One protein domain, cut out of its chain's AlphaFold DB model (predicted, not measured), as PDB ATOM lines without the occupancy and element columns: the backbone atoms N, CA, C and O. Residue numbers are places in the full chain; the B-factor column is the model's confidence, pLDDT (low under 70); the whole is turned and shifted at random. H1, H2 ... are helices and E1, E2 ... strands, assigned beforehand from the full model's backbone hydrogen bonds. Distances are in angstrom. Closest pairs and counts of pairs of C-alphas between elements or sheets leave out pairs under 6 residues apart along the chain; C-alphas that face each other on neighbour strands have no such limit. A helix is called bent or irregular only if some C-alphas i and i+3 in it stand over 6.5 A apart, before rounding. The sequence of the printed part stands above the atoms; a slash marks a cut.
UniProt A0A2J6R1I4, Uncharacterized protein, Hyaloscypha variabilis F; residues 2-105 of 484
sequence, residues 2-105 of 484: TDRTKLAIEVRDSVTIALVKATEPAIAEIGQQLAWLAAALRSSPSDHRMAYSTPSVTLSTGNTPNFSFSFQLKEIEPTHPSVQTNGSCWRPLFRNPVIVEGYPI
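This is residues 2 to 105 of the 484 residues of an uncharacterized protein of Hyaloscypha variabilis F (UniProt A0A2J6R1I4). A long, two-stranded hairpin of E3 and E4 makes most of the length of the body, with helix H1 packed on it and a shorter hairpin of E1 and E2 beside the helix. A short strand, E5, adds to E3 near the hairpin's open end; beyond that end come the small helix H2 and a loop, of which residues 80 to 87 stick out. The printed part has 104 residues, with two named helices and five named strands in the order E1, E2, H1, E3, E4, H2, E5; the class is mixed, helices and strands. The sheet E4, E3, E5 is mixed and the sheet E1, E2 antiparallel. The whole is loose and elongated, with a radius of gyration of the C-alphas of 17.4 A and spans of 56 by 30 by 21 A.

E1 is residues 6 to 12, beginning at C-alpha 6 (151.880, 94.153, 65.844), and E2 is residues 15 to 21; each is 19.5 A long. H1, residues 24 to 40, is 24.3 A long and ends at C-alpha 40 (140.882, 109.421, 80.379). E3, residues 51 to 61, is 32.0 A long, and E4, residues 65 to 75, is 32.6 A long. H2, residues 88 to 93, is irregular, but only just: C-alphas 89 and 92 are 6.9 A apart. E5, residues 98 to 100, ends at C-alpha 100 (142.454, 114.919, 79.897).

E3 and E4 form an antiparallel hairpin at 160 degrees, with N 56 and O 70 2.8 A apart, within hydrogen-bond range. E3, the inner strand, is parallel to E5 at 51 degrees, with N 53 and O 99 2.8 A apart, within hydrogen-bond range. H1 is on this sheet, at the sheet's level, with a height over the sheet of 2.4 A. The closest C-alphas of H1 and E3 are those of Ala 39 and Ser 53, 5.6 A apart; those of H1 and E5 are Ala 40 and Val 100, 5.7 A. E1 and E2 form an antiparallel hairpin at 165 degrees, with N 10 and O 17 2.8 A apart, within hydrogen-bond range. The closest C-alphas of E2 and H1 are those of Val 20 and Ile 27, 6.6 A. E2 and E4 are near each other, with 5 pairs of C-alphas within 10 A. H2 is not on the sheet E4, E3, E5 and is apart from H1. In H1 every O i to N i+4 pair is within hydrogen-bond range; in H2 it is 0 of 2, with 2 of 3 O i to N i+3 pairs.

The C-alphas of Thr 2 and Ser 82, the two farthest apart, are 56.9 A apart. The printed part has no cut. The link from E4 to H2, 12 residues, is long, and its residues 80 to 87 stand free. Mean pLDDT of the printed part is 82.5; residues 2 to 3 and 77 to 88 are under 70.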
ATOM      1  N   THR A   2     147.841  97.188  55.657       52.25
ATOM      2  CA  THR A   2     148.748  96.048  55.412       52.25
ATOM      3  C   THR A   2     150.181  96.430  55.807       52.25
ATOM      4  O   THR A   2     151.118  96.229  55.044       52.25
ATOM      5  N   ASP A   3     150.364  97.045  56.975       68.75
ATOM      6  CA  ASP A   3     151.651  97.595  57.438       68.75
ATOM      7  C   ASP A   3     152.435  96.652  58.375       68.75
ATOM      8  O   ASP A   3     153.514  96.995  58.849       68.75
ATOM      9  N   ARG A   4     151.933  95.427  58.611       81.62
ATOM     10  CA  ARG A   4     152.527  94.422  59.519       81.62
ATOM     11  C   ARG A   4     152.710  94.918  60.966       81.62
ATOM     12  O   ARG A   4     153.485  94.303  61.703       81.62
ATOM     13  N   THR A   5     151.990  95.965  61.379       87.56
ATOM     14  CA  THR A   5     151.975  96.448  62.763       87.56
ATOM     15  C   THR A   5     151.496  95.341  63.704       87.56
ATOM     16  O   THR A   5     150.473  94.699  63.465       87.56
ATOM     17  N   LYS A   6     152.254  95.087  64.774       91.69
ATOM     18  CA  LYS A   6     151.880  94.153  65.844       91.69
ATOM     19  C   LYS A   6     151.870  94.883  67.176       91.69
ATOM     20  O   LYS A   6     152.857  95.521  67.532       91.69
ATOM     21  N   LEU A   7     150.775  94.732  67.909       91.31
ATOM     22  CA  LEU A   7     150.602  95.222  69.269       91.31
ATOM     23  C   LEU A   7     150.257  94.024  70.154       91.31
ATOM     24  O   LEU A   7     149.286  93.321  69.886       91.31
ATOM     25  N   ALA A   8     151.056  93.796  71.189       93.00
ATOM     26  CA  ALA A   8     150.739  92.869  72.264       93.00
ATOM     27  C   ALA A   8     150.659  93.657  73.571       93.00
ATOM     28  O   ALA A   8     151.565  94.430  73.878       93.00
ATOM     29  N   ILE A   9     149.572  93.482  74.316       90.88
ATOM     30  CA  ILE A   9     149.360  94.144  75.603       90.88
ATOM     31  C   ILE A   9     149.403  93.078  76.686       90.88
ATOM     32  O   ILE A   9     148.701  92.072  76.605       90.88
ATOM     33  N   GLU A  10     150.214  93.323  77.704       92.31
ATOM     34  CA  GLU A  10     150.307  92.506  78.900       92.31
ATOM     35  C   GLU A  10     149.970  93.372  80.114       92.31
ATOM     36  O   GLU A  10     150.550  94.440  80.313       92.31
ATOM     37  N   VAL A  11     149.022  92.923  80.930       86.81
ATOM     38  CA  VAL A  11     148.653  93.596  82.180       86.81
ATOM     39  C   VAL A  11     149.262  92.802  83.328       86.81
ATOM     40  O   VAL A  11     148.935  91.630  83.505       86.81
ATOM     41  N   ARG A  12     150.160  93.431  84.090       86.38
ATOM     42  CA  ARG A  12     150.809  92.852  85.273       86.38
ATOM     43  C   ARG A  12     150.499  93.716  86.482       86.38
ATOM     44  O   ARG A  12     150.946  94.857  86.523       86.38
ATOM     45  N   ASP A  13     149.777  93.181  87.459       81.31
ATOM     46  CA  ASP A  13     149.398  93.869  88.701       81.31
ATOM     47  C   ASP A  13     148.913  95.317  88.478       81.31
ATOM     48  O   ASP A  13     147.757  95.550  88.128       81.31
ATOM     49  N   SER A  14     149.807  96.297  88.661       78.69
ATOM     50  CA  SER A  14     149.554  97.742  88.561       78.69
ATOM     51  C   SER A  14     150.135  98.410  87.303       78.69
ATOM     52  O   SER A  14     150.029  99.628  87.146       78.69
ATOM     53  N   VAL A  15     150.742  97.640  86.395       81.81
ATOM     54  CA  VAL A  15     151.435  98.133  85.198       81.81
ATOM     55  C   VAL A  15     150.892  97.447  83.948       81.81
ATOM     56  O   VAL A  15     150.775  96.227  83.869       81.81
ATOM     57  N   THR A  16     150.582  98.244  82.928       87.44
ATOM     58  CA  THR A  16     150.260  97.746  81.586       87.44
ATOM     59  C   THR A  16     151.469  97.942  80.684       87.44
ATOM     60  O   THR A  16     151.975  99.056  80.559       87.44
ATOM     61  N   ILE A  17     151.931  96.862  80.062       90.25
ATOM     62  CA  ILE A  17     153.074  96.842  79.152       90.25
ATOM     63  C   ILE A  17     152.543  96.609  77.740       90.25
ATOM     64  O   ILE A  17     151.857  95.623  77.481       90.25
ATOM     65  N   ALA A  18     152.868  97.512  76.818       91.88
ATOM     66  CA  ALA A  18     152.546  97.367  75.404       91.88
ATOM     67  C   ALA A  18     153.829  97.099  74.610       91.88
ATOM     68  O   ALA A  18     154.710  97.953  74.531       91.88
ATOM     69  N   LEU A  19     153.930  95.915  74.007       92.75
ATOM     70  CA  LEU A  19     154.986  95.580  73.062       92.75
ATOM     71  C   LEU A  19     154.504  95.905  71.647       92.75
ATOM     72  O   LEU A  19     153.588  95.264  71.125       92.75
ATOM     73  N   VAL A  20     155.138  96.899  71.025       91.56
ATOM     74  CA  VAL A  20     154.770  97.396  69.696       91.56
ATOM     75  C   VAL A  20     155.885  97.104  68.704       91.56
ATOM     76  O   VAL A  20     157.038  97.471  68.915       91.56
ATOM     77  N   LYS A  21     155.532  96.474  67.584       91.69
ATOM     78  CA  LYS A  21     156.395  96.342  66.410       91.69
ATOM     79  C   LYS A  21     155.710  97.022  65.234       91.69
ATOM     80  O   LYS A  21     154.794  96.448  64.652       91.69
ATOM     81  N   ALA A  22     156.154  98.228  64.908       90.25
ATOM     82  CA  ALA A  22     155.634  99.039  63.811       90.25
ATOM     83  C   ALA A  22     156.714 100.019  63.318       90.25
ATOM     84  O   ALA A  22     157.851  99.981  63.791       90.25
ATOM     85  N   THR A  23     156.373 100.886  62.364       91.06
ATOM     86  CA  THR A  23     157.219 102.031  61.999       91.06
ATOM     87  C   THR A  23     157.261 103.051  63.141       91.06
ATOM     88  O   THR A  23     156.367 103.082  63.985       91.06
ATOM     89  N   GLU A  24     158.281 103.912  63.170       87.75
ATOM     90  CA  GLU A  24     158.403 104.960  64.195       87.75
ATOM     91  C   GLU A  24     157.141 105.849  64.308       87.75
ATOM     92  O   GLU A  24     156.644 105.998  65.427       87.75
ATOM     93  N   PRO A  25     156.532 106.349  63.209       89.25
ATOM     94  CA  PRO A  25     155.291 107.122  63.303       89.25
ATOM     95  C   PRO A  25     154.124 106.329  63.903       89.25
ATOM     96  O   PRO A  25     153.371 106.864  64.711       89.25
ATOM     97  N   ALA A  26     153.997 105.043  63.560       89.56
ATOM     98  CA  ALA A  26     152.944 104.184  64.095       89.56
ATOM     99  C   ALA A  26     153.156 103.876  65.587       89.56
ATOM    100  O   ALA A  26     152.193 103.831  66.348       89.56
ATOM    101  N   ILE A  27     154.407 103.714  66.036       89.81
ATOM    102  CA  ILE A  27     154.733 103.580  67.465       89.81
ATOM    103  C   ILE A  27     154.327 104.850  68.223       89.81
ATOM    104  O   ILE A  27     153.711 104.749  69.283       89.81
ATOM    105  N   ALA A  28     154.636 106.031  67.679       89.00
ATOM    106  CA  ALA A  28     154.255 107.302  68.290       89.00
ATOM    107  C   ALA A  28     152.727 107.457  68.387       89.00
ATOM    108  O   ALA A  28     152.221 107.818  69.448       89.00
ATOM    109  N   GLU A  29     151.992 107.120  67.323       89.44
ATOM    110  CA  GLU A  29     150.526 107.168  67.303       89.44
ATOM    111  C   GLU A  29     149.909 106.207  68.330       89.44
ATOM    112  O   GLU A  29     149.059 106.609  69.127       89.44
ATOM    113  N   ILE A  30     150.385 104.958  68.383       91.00
ATOM    114  CA  ILE A  30     149.935 103.970  69.374       91.00
ATOM    115  C   ILE A  30     150.234 104.466  70.794       91.00
ATOM    116  O   ILE A  30     149.370 104.397  71.667       91.00
ATOM    117  N   GLY A  31     151.430 105.013  71.031       91.00
ATOM    118  CA  GLY A  31     151.812 105.586  72.321       91.00
ATOM    119  C   GLY A  31     150.898 106.735  72.752       91.00
ATOM    120  O   GLY A  31     150.448 106.761  73.895       91.00
ATOM    121  N   GLN A  32     150.561 107.647  71.836       89.75
ATOM    122  CA  GLN A  32     149.634 108.755  72.094       89.75
ATOM    123  C   GLN A  32     148.215 108.267  72.409       89.75
ATOM    124  O   GLN A  32     147.599 108.763  73.352       89.75
ATOM    125  N   GLN A  33     147.698 107.280  71.670       90.06
ATOM    126  CA  GLN A  33     146.370 106.709  71.920       90.06
ATOM    127  C   GLN A  33     146.306 105.988  73.276       90.06
ATOM    128  O   GLN A  33     145.356 106.184  74.036       90.06
ATOM    129  N   LEU A  34     147.335 105.202  73.615       91.38
ATOM    130  CA  LEU A  34     147.434 104.519  74.907       91.38
ATOM    131  C   LEU A  34     147.577 105.513  76.065       91.38
ATOM    132  O   LEU A  34     146.918 105.351  77.093       91.38
ATOM    133  N   ALA A  35     148.381 106.564  75.897       91.62
ATOM    134  CA  ALA A  35     148.515 107.630  76.883       91.62
ATOM    135  C   ALA A  35     147.193 108.386  77.084       91.62
ATOM    136  O   ALA A  35     146.807 108.648  78.219       91.62
ATOM    137  N   TRP A  36     146.458 108.695  76.013       91.62
ATOM    138  CA  TRP A  36     145.144 109.326  76.127       91.62
ATOM    139  C   TRP A  36     144.153 108.439  76.880       91.62
ATOM    140  O   TRP A  36     143.516 108.897  77.828       91.62
ATOM    141  N   LEU A  37     144.065 107.158  76.507       89.94
ATOM    142  CA  LEU A  37     143.154 106.198  77.126       89.94
ATOM    143  C   LEU A  37     143.454 106.034  78.621       89.94
ATOM    144  O   LEU A  37     142.554 106.108  79.458       89.94
ATOM    145  N   ALA A  38     144.733 105.875  78.959       90.12
ATOM    146  CA  ALA A  38     145.188 105.745  80.335       90.12
ATOM    147  C   ALA A  38     145.036 107.041  81.146       90.12
ATOM    148  O   ALA A  38     144.948 106.967  82.365       90.12
ATOM    149  N   ALA A  39     144.992 108.218  80.516       90.88
ATOM    150  CA  ALA A  39     144.658 109.470  81.192       90.88
ATOM    151  C   ALA A  39     143.138 109.620  81.396       90.88
ATOM    152  O   ALA A  39     142.700 110.054  82.460       90.88
ATOM    153  N   ALA A  40     142.335 109.238  80.399       87.94
ATOM    154  CA  ALA A  40     140.882 109.421  80.379       87.94
ATOM    155  C   ALA A  40     140.137 108.470  81.321       87.94
ATOM    156  O   ALA A  40     139.170 108.872  81.961       87.94
ATOM    157  N   LEU A  41     140.585 107.216  81.416       87.38
ATOM    158  CA  LEU A  41     139.935 106.179  82.227       87.38
ATOM    159  C   LEU A  41     140.400 106.162  83.689       87.38
ATOM    160  O   LEU A  41     140.091 105.230  84.430       87.38
ATOM    161  N   ARG A  42     141.159 107.172  84.124       86.31
ATOM    162  CA  ARG A  42     141.603 107.277  85.515       86.31
ATOM    163  C   ARG A  42     140.474 107.699  86.436       86.31
ATOM    164  O   ARG A  42     139.642 108.535  86.097       86.31
ATOM    165  N   SER A  43     140.526 107.174  87.652       86.00
ATOM    166  CA  SER A  43     139.726 107.683  88.757       86.00
ATOM    167  C   SER A  43     140.268 109.032  89.220       86.00
ATOM    168  O   SER A  43     141.481 109.243  89.290       86.00
ATOM    169  N   SER A  44     139.355 109.939  89.566       86.50
ATOM    170  CA  SER A  44     139.711 111.163  90.280       86.50
ATOM    171  C   SER A  44     140.321 110.803  91.645       86.50
ATOM    172  O   SER A  44     139.859 109.846  92.268       86.50
ATOM    173  N   PRO A  45     141.321 111.556  92.144       84.75
ATOM    174  CA  PRO A  45     141.841 111.375  93.502       84.75
ATOM    175  C   PRO A  45     140.800 111.705  94.586       84.75
ATOM    176  O   PRO A  45     141.002 111.383  95.753       84.75
ATOM    177  N   SER A  46     139.679 112.325  94.204       83.94
ATOM    178  CA  SER A  46     138.569 112.666  95.080       83.94
ATOM    179  C   SER A  46     137.266 112.036  94.595       83.94
ATOM    180  O   SER A  46     136.923 112.067  93.411       83.94
ATOM    181  N   ASP A  47     136.457 111.564  95.538       82.81
ATOM    182  CA  ASP A  47     135.145 110.991  95.242       82.81
ATOM    183  C   ASP A  47     134.114 112.025  94.767       82.81
ATOM    184  O   ASP A  47     132.996 111.652  94.392       82.81
ATOM    185  N   HIS A  48     134.385 113.324  94.933       78.25
ATOM    186  CA  HIS A  48     133.390 114.400  94.769       78.25
ATOM    187  C   HIS A  48     133.923 115.584  93.948       78.25
ATOM    188  O   HIS A  48     133.231 116.593  93.800       78.25
ATOM    189  N   ARG A  49     135.166 115.508  93.456       81.31
ATOM    190  CA  ARG A  49     135.801 116.599  92.709       81.31
ATOM    191  C   ARG A  49     136.257 116.135  91.342       81.31
ATOM    192  O   ARG A  49     136.645 114.985  91.141       81.31
ATOM    193  N   MET A  50     136.219 117.075  90.408       85.75
ATOM    194  CA  MET A  50     136.816 116.903  89.092       85.75
ATOM    195  C   MET A  50     138.335 117.010  89.196       85.75
ATOM    196  O   MET A  50     138.842 117.746  90.046       85.75
ATOM    197  N   ALA A  51     139.053 116.352  88.294       89.88
ATOM    198  CA  ALA A  51     140.500 116.485  88.190       89.88
ATOM    199  C   ALA A  51     140.941 116.590  86.730       89.88
ATOM    200  O   ALA A  51     140.330 115.993  85.845       89.88
ATOM    201  N   TYR A  52     142.015 117.329  86.483       90.44
ATOM    202  CA  TYR A  52     142.750 117.248  85.230       90.44
ATOM    203  C   TYR A  52     143.728 116.077  85.270       90.44
ATOM    204  O   TYR A  52     144.340 115.827  86.309       90.44
ATOM    205  N   SER A  53     143.889 115.385  84.143       93.25
ATOM    206  CA  SER A  53     144.931 114.384  83.927       93.25
ATOM    207  C   SER A  53     145.821 114.812  82.769       93.25
ATOM    208  O   SER A  53     145.358 114.940  81.635       93.25
ATOM    209  N   THR A  54     147.101 115.030  83.056       92.50
ATOM    210  CA  THR A  54     148.111 115.337  82.039       92.50
ATOM    211  C   THR A  54     149.082 114.164  81.932       92.50
ATOM    212  O   THR A  54     149.789 113.887  82.908       92.50
ATOM    213  N   PRO A  55     149.125 113.447  80.794       91.38
ATOM    214  CA  PRO A  55     150.131 112.421  80.573       91.38
ATOM    215  C   PRO A  55     151.489 113.048  80.246       91.38
ATOM    216  O   PRO A  55     151.585 114.024  79.504       91.38
ATOM    217  N   SER A  56     152.548 112.439  80.759       90.38
ATOM    218  CA  SER A  56     153.941 112.733  80.438       90.38
ATOM    219  C   SER A  56     154.655 111.453  80.026       90.38
ATOM    220  O   SER A  56     154.379 110.382  80.563       90.38
ATOM    221  N   VAL A  57     155.575 111.562  79.069       90.62
ATOM    222  CA  VAL A  57     156.366 110.434  78.570       90.62
ATOM    223  C   VAL A  57     157.829 110.614  78.951       90.62
ATOM    224  O   VAL A  57     158.386 111.702  78.808       90.62
ATOM    225  N   THR A  58     158.456 109.545  79.425       91.00
ATOM    226  CA  THR A  58     159.902 109.465  79.631       91.00
ATOM    227  C   THR A  58     160.480 108.349  78.771       91.00
ATOM    228  O   THR A  58     159.886 107.280  78.631       91.00
ATOM    229  N   LEU A  59     161.634 108.614  78.159       87.12
ATOM    230  CA  LEU A  59     162.361 107.645  77.346       87.12
ATOM    231  C   LEU A  59     163.502 107.050  78.170       87.12
ATOM    232  O   LEU A  59     164.340 107.781  78.692       87.12
ATOM    233  N   SER A  60     163.562 105.725  78.202       85.44
ATOM    234  CA  SER A  60     164.699 104.966  78.708       85.44
ATOM    235  C   SER A  60     165.381 104.265  77.537       85.44
ATOM    236  O   SER A  60     164.787 103.417  76.866       85.44
ATOM    237  N   THR A  61     166.634 104.630  77.271       73.44
ATOM    238  CA  THR A  61     167.434 104.071  76.174       73.44
ATOM    239  C   THR A  61     168.214 102.844  76.649       73.44
ATOM    240  O   THR A  61     169.232 102.978  77.325       73.44
ATOM    241  N   GLY A  62     167.732 101.650  76.294       70.88
ATOM    242  CA  GLY A  62     168.475 100.384  76.376       70.88
ATOM    243  C   GLY A  62     168.616  99.731  74.993       70.88
ATOM    244  O   GLY A  62     168.425 100.399  73.979       70.88
ATOM    245  N   ASN A  63     168.874  98.416  74.925       74.56
ATOM    246  CA  ASN A  63     168.894  97.672  73.647       74.56
ATOM    247  C   ASN A  63     167.564  97.755  72.874       74.56
ATOM    248  O   ASN A  63     167.533  97.570  71.661       74.56
ATOM    249  N   THR A  64     166.462  98.016  73.578       75.81
ATOM    250  CA  THR A  64     165.165  98.374  73.002       75.81
ATOM    251  C   THR A  64     164.688  99.676  73.649       75.81
ATOM    252  O   THR A  64     164.837  99.831  74.867       75.81
ATOM    253  N   PRO A  65     164.159 100.639  72.871       81.25
ATOM    254  CA  PRO A  65     163.639 101.879  73.428       81.25
ATOM    255  C   PRO A  65     162.401 101.578  74.275       81.25
ATOM    256  O   PRO A  65     161.470 100.923  73.808       81.25
ATOM    257  N   ASN A  66     162.395 102.054  75.519       88.06
ATOM    258  CA  ASN A  66     161.265 101.905  76.427       88.06
ATOM    259  C   ASN A  66     160.671 103.284  76.739       88.06
ATOM    260  O   ASN A  66     161.375 104.169  77.228       88.06
ATOM    261  N   PHE A  67     159.379 103.453  76.461       90.00
ATOM    262  CA  PHE A  67     158.624 104.665  76.760       90.00
ATOM    263  C   PHE A  67     157.741 104.420  77.978       90.00
ATOM    264  O   PHE A  67     156.858 103.566  77.956       90.00
ATOM    265  N   SER A  68     157.971 105.180  79.043       90.88
ATOM    266  CA  SER A  68     157.164 105.121  80.258       90.88
ATOM    267  C   SER A  68     156.208 106.303  80.313       90.88
ATOM    268  O   SER A  68     156.624 107.455  80.198       90.88
ATOM    269  N   PHE A  69     154.921 106.017  80.502       91.25
ATOM    270  CA  PHE A  69     153.887 107.036  80.654       91.25
ATOM    271  C   PHE A  69     153.559 107.241  82.130       91.25
ATOM    272  O   PHE A  69     153.179 106.305  82.835       91.25
ATOM    273  N   SER A  70     153.678 108.478  82.591       90.50
ATOM    274  CA  SER A  70     153.243 108.922  83.914       90.50
ATOM    275  C   SER A  70     152.112 109.936  83.775       90.50
ATOM    276  O   SER A  70     151.933 110.544  82.724       90.50
ATOM    277  N   PHE A  71     151.296 110.083  84.817       90.88
ATOM    278  CA  PHE A  71     150.060 110.859  84.748       90.88
ATOM    279  C   PHE A  71     149.966 111.765  85.959       90.88
ATOM    280  O   PHE A  71     149.906 111.290  87.093       90.88
ATOM    281  N   GLN A  72     149.938 113.068  85.714       91.06
ATOM    282  CA  GLN A  72     149.757 114.057  86.763       91.06
ATOM    283  C   GLN A  72     148.267 114.333  86.925       91.06
ATOM    284  O   GLN A  72     147.609 114.762  85.976       91.06
ATOM    285  N   LEU A  73     147.741 114.063  88.120       90.62
ATOM    286  CA  LEU A  73     146.367 114.384  88.489       90.62
ATOM    287  C   LEU A  73     146.347 115.684  89.286       90.62
ATOM    288  O   LEU A  73     147.031 115.806  90.301       90.62
ATOM    289  N   LYS A  74     145.551 116.648  88.830       90.19
ATOM    290  CA  LYS A  74     145.369 117.935  89.500       90.19
ATOM    291  C   LYS A  74     143.895 118.165  89.775       90.19
ATOM    292  O   LYS A  74     143.115 118.323  88.840       90.19
ATOM    293  N   GLU A  75     143.511 118.209  91.045       87.56
ATOM    294  CA  GLU A  75     142.137 118.544  91.416       87.56
ATOM    295  C   GLU A  75     141.743 119.932  90.905       87.56
ATOM    296  O   GLU A  75     142.516 120.895  90.950       87.56
ATOM    297  N   ILE A  76     140.513 120.029  90.414       79.25
ATOM    298  CA  ILE A  76     139.908 121.297  90.035       79.25
ATOM    299  C   ILE A  76     139.253 121.865  91.284       79.25
ATOM    300  O   ILE A  76     138.250 121.329  91.761       79.25
ATOM    301  N   GLU A  77     139.809 122.966  91.791       68.12
ATOM    302  CA  GLU A  77     139.245 123.678  92.936       68.12
ATOM    303  C   GLU A  77     137.752 123.968  92.706       68.12
ATOM    304  O   GLU A  77     137.369 124.461  91.629       68.12
ATOM    305  N   PRO A  78     136.880 123.677  93.691       56.66
ATOM    306  CA  PRO A  78     135.489 124.058  93.602       56.66
ATOM    307  C   PRO A  78     135.428 125.575  93.460       56.66
ATOM    308  O   PRO A  78     135.819 126.338  94.341       56.66
ATOM    309  N   THR A  79     134.905 126.031  92.327       49.34
ATOM    310  CA  THR A  79     134.454 127.411  92.212       49.34
ATOM    311  C   THR A  79     133.457 127.646  93.337       49.34
ATOM    312  O   THR A  79     132.411 126.993  93.354       49.34
ATOM    313  N   HIS A  80     133.786 128.545  94.271       41.91
ATOM    314  CA  HIS A  80     132.850 129.027  95.286       41.91
ATOM    315  C   HIS A  80     131.477 129.277  94.629       41.91
ATOM    316  O   HIS A  80     131.447 129.748  93.488       41.91
ATOM    317  N   PRO A  81     130.337 129.027  95.302       42.28
ATOM    318  CA  PRO A  81     129.004 129.247  94.723       42.28
ATOM    319  C   PRO A  81     128.811 130.652  94.119       42.28
ATOM    320  O   PRO A  81     128.036 130.832  93.186       42.28
ATOM    321  N   SER A  82     129.566 131.640  94.610       36.97
ATOM    322  CA  SER A  82     129.607 133.035  94.151       36.97
ATOM    323  C   SER A  82     130.490 133.305  92.910       36.97
ATOM    324  O   SER A  82     130.530 134.437  92.411       36.97
ATOM    325  N   VAL A  83     131.199 132.286  92.410       39.09
ATOM    326  CA  VAL A  83     132.181 132.342  91.311       39.09
ATOM    327  C   VAL A  83     131.939 131.194  90.315       39.09
ATOM    328  O   VAL A  83     132.868 130.518  89.889       39.09
ATOM    329  N   GLN A  84     130.691 130.930  89.918       44.81
ATOM    330  CA  GLN A  84     130.442 130.025  88.787       44.81
ATOM    331  C   GLN A  84     131.054 130.609  87.503       44.81
ATOM    332  O   GLN A  84     130.692 131.697  87.052       44.81
ATOM    333  N   THR A  85     132.009 129.885  86.924       46.91
ATOM    334  CA  THR A  85     132.723 130.281  85.702       46.91
ATOM    335  C   THR A  85     131.870 130.029  84.454       46.91
ATOM    336  O   THR A  85     131.097 129.075  84.395       46.91
ATOM    337  N   ASN A  86     131.988 130.906  83.448       55.00
ATOM    338  CA  ASN A  86     131.167 130.891  82.227       55.00
ATOM    339  C   ASN A  86     131.099 129.502  81.575       55.00
ATOM    340  O   ASN A  86     132.128 128.891  81.299       55.00
ATOM    341  N   GLY A  87     129.881 129.009  81.313       61.41
ATOM    342  CA  GLY A  87     129.662 127.711  80.675       61.41
ATOM    343  C   GLY A  87     129.818 126.491  81.584       61.41
ATOM    344  O   GLY A  87     129.921 125.392  81.055       61.41
ATOM    345  N   SER A  88     129.820 126.634  82.916       69.94
ATOM    346  CA  SER A  88     130.003 125.516  83.857       69.94
ATOM    347  C   SER A  88     128.727 124.752  84.243       69.94
ATOM    348  O   SER A  88     128.786 123.903  85.132       69.94
ATOM    349  N   CYS A  89     127.572 125.032  83.625       79.38
ATOM    350  CA  CYS A  89     126.302 124.386  83.989       79.38
ATOM    351  C   CYS A  89     126.305 122.868  83.762       79.38
ATOM    352  O   CYS A  89     125.480 122.180  84.336       79.38
ATOM    353  N   TRP A  90     127.235 122.330  82.970       86.19
ATOM    354  CA  TRP A  90     127.408 120.888  82.787       86.19
ATOM    355  C   TRP A  90     128.070 120.192  83.983       86.19
ATOM    356  O   TRP A  90     127.945 118.981  84.102       86.19
ATOM    357  N   ARG A  91     128.776 120.909  84.871       83.06
ATOM    358  CA  ARG A  91     129.541 120.281  85.968       83.06
ATOM    359  C   ARG A  91     128.683 119.379  86.864       83.06
ATOM    360  O   ARG A  91     129.110 118.256  87.098       83.06
ATOM    361  N   PRO A  92     127.475 119.792  87.305       84.69
ATOM    362  CA  PRO A  92     126.624 118.962  88.162       84.69
ATOM    363  C   PRO A  92     126.049 117.720  87.466       84.69
ATOM    364  O   PRO A  92     125.374 116.927  88.112       84.69
ATOM    365  N   LEU A  93     126.281 117.549  86.159       86.81
ATOM    366  CA  LEU A  93     125.953 116.316  85.446       86.81
ATOM    367  C   LEU A  93     126.870 115.156  85.860       86.81
ATOM    368  O   LEU A  93     126.511 113.995  85.689       86.81
ATOM    369  N   PHE A  94     128.047 115.465  86.409       85.50
ATOM    370  CA  PHE A  94     129.051 114.483  86.785       85.50
ATOM    371  C   PHE A  94     129.414 114.613  88.265       85.50
ATOM    372  O   PHE A  94     129.438 115.707  88.825       85.50
ATOM    373  N   ARG A  95     129.747 113.483  88.892       83.50
ATOM    374  CA  ARG A  95     130.172 113.439  90.296       83.50
ATOM    375  C   ARG A  95     131.643 113.834  90.461       83.50
ATOM    376  O   ARG A  95     131.957 114.753  91.208       83.50
ATOM    377  N   ASN A  96     132.536 113.138  89.767       86.75
ATOM    378  CA  ASN A  96     133.989 113.287  89.890       86.75
ATOM    379  C   ASN A  96     134.733 112.910  88.587       86.75
ATOM    380  O   ASN A  96     135.570 112.008  88.589       86.75
ATOM    381  N   PRO A  97     134.418 113.555  87.449       88.62
ATOM    382  CA  PRO A  97     135.035 113.233  86.167       88.62
ATOM    383  C   PRO A  97     136.514 113.640  86.125       88.62
ATOM    384  O   PRO A  97     136.921 114.642  86.724       88.62
ATOM    385  N   VAL A  98     137.293 112.892  85.345       89.69
ATOM    386  CA  VAL A  98     138.667 113.239  84.973       89.69
ATOM    387  C   VAL A  98     138.678 113.832  83.567       89.69
ATOM    388  O   VAL A  98     138.065 113.293  82.647       89.69
ATOM    389  N   ILE A  99     139.348 114.971  83.404       89.56
ATOM    390  CA  ILE A  99     139.459 115.705  82.142       89.56
ATOM    391  C   ILE A  99     140.901 115.604  81.658       89.56
ATOM    392  O   ILE A  99     141.817 116.064  82.338       89.56
ATOM    393  N   VAL A 100     141.112 115.023  80.480       89.94
ATOM    394  CA  VAL A 100     142.454 114.919  79.897       89.94
ATOM    395  C   VAL A 100     142.857 116.244  79.254       89.94
ATOM    396  O   VAL A 100     142.107 116.796  78.448       89.94
ATOM    397  N   GLU A 101     144.048 116.739  79.583       86.19
ATOM    398  CA  GLU A 101     144.630 117.943  78.979       86.19
ATOM    399  C   GLU A 101     145.659 117.599  77.890       86.19
ATOM    400  O   GLU A 101     146.234 116.512  77.868       86.19
ATOM    401  N   GLY A 102     145.902 118.543  76.975       80.75
ATOM    402  CA  GLY A 102     146.977 118.445  75.978       80.75
ATOM    403  C   GLY A 102     146.633 117.698  74.686       80.75
ATOM    404  O   GLY A 102     147.490 117.607  73.810       80.75
ATOM    405  N   TYR A 103     145.396 117.216  74.522       83.38
ATOM    406  CA  TYR A 103     144.956 116.530  73.302       83.38
ATOM    407  C   TYR A 103     144.084 117.420  72.416       83.38
ATOM    408  O   TYR A 103     143.294 118.222  72.926       83.38
ATOM    409  N   PRO A 104     144.200 117.284  71.083       79.38
ATOM    410  CA  PRO A 104     143.374 118.038  70.159       79.38
ATOM    411  C   PRO A 104     141.908 117.613  70.278       79.38
ATOM    412  O   PRO A 104     141.582 116.434  70.395       79.38
ATOM    413  N   ILE A 105     141.017 118.595  70.195       82.12
ATOM    414  CA  ILE A 105     139.576 118.384  70.050       82.12
ATOM    415  C   ILE A 105     139.132 118.863  68.672       82.12
ATOM    416  O   ILE A 105     139.792 119.701  68.051       82.12
TER     417      ILE A 105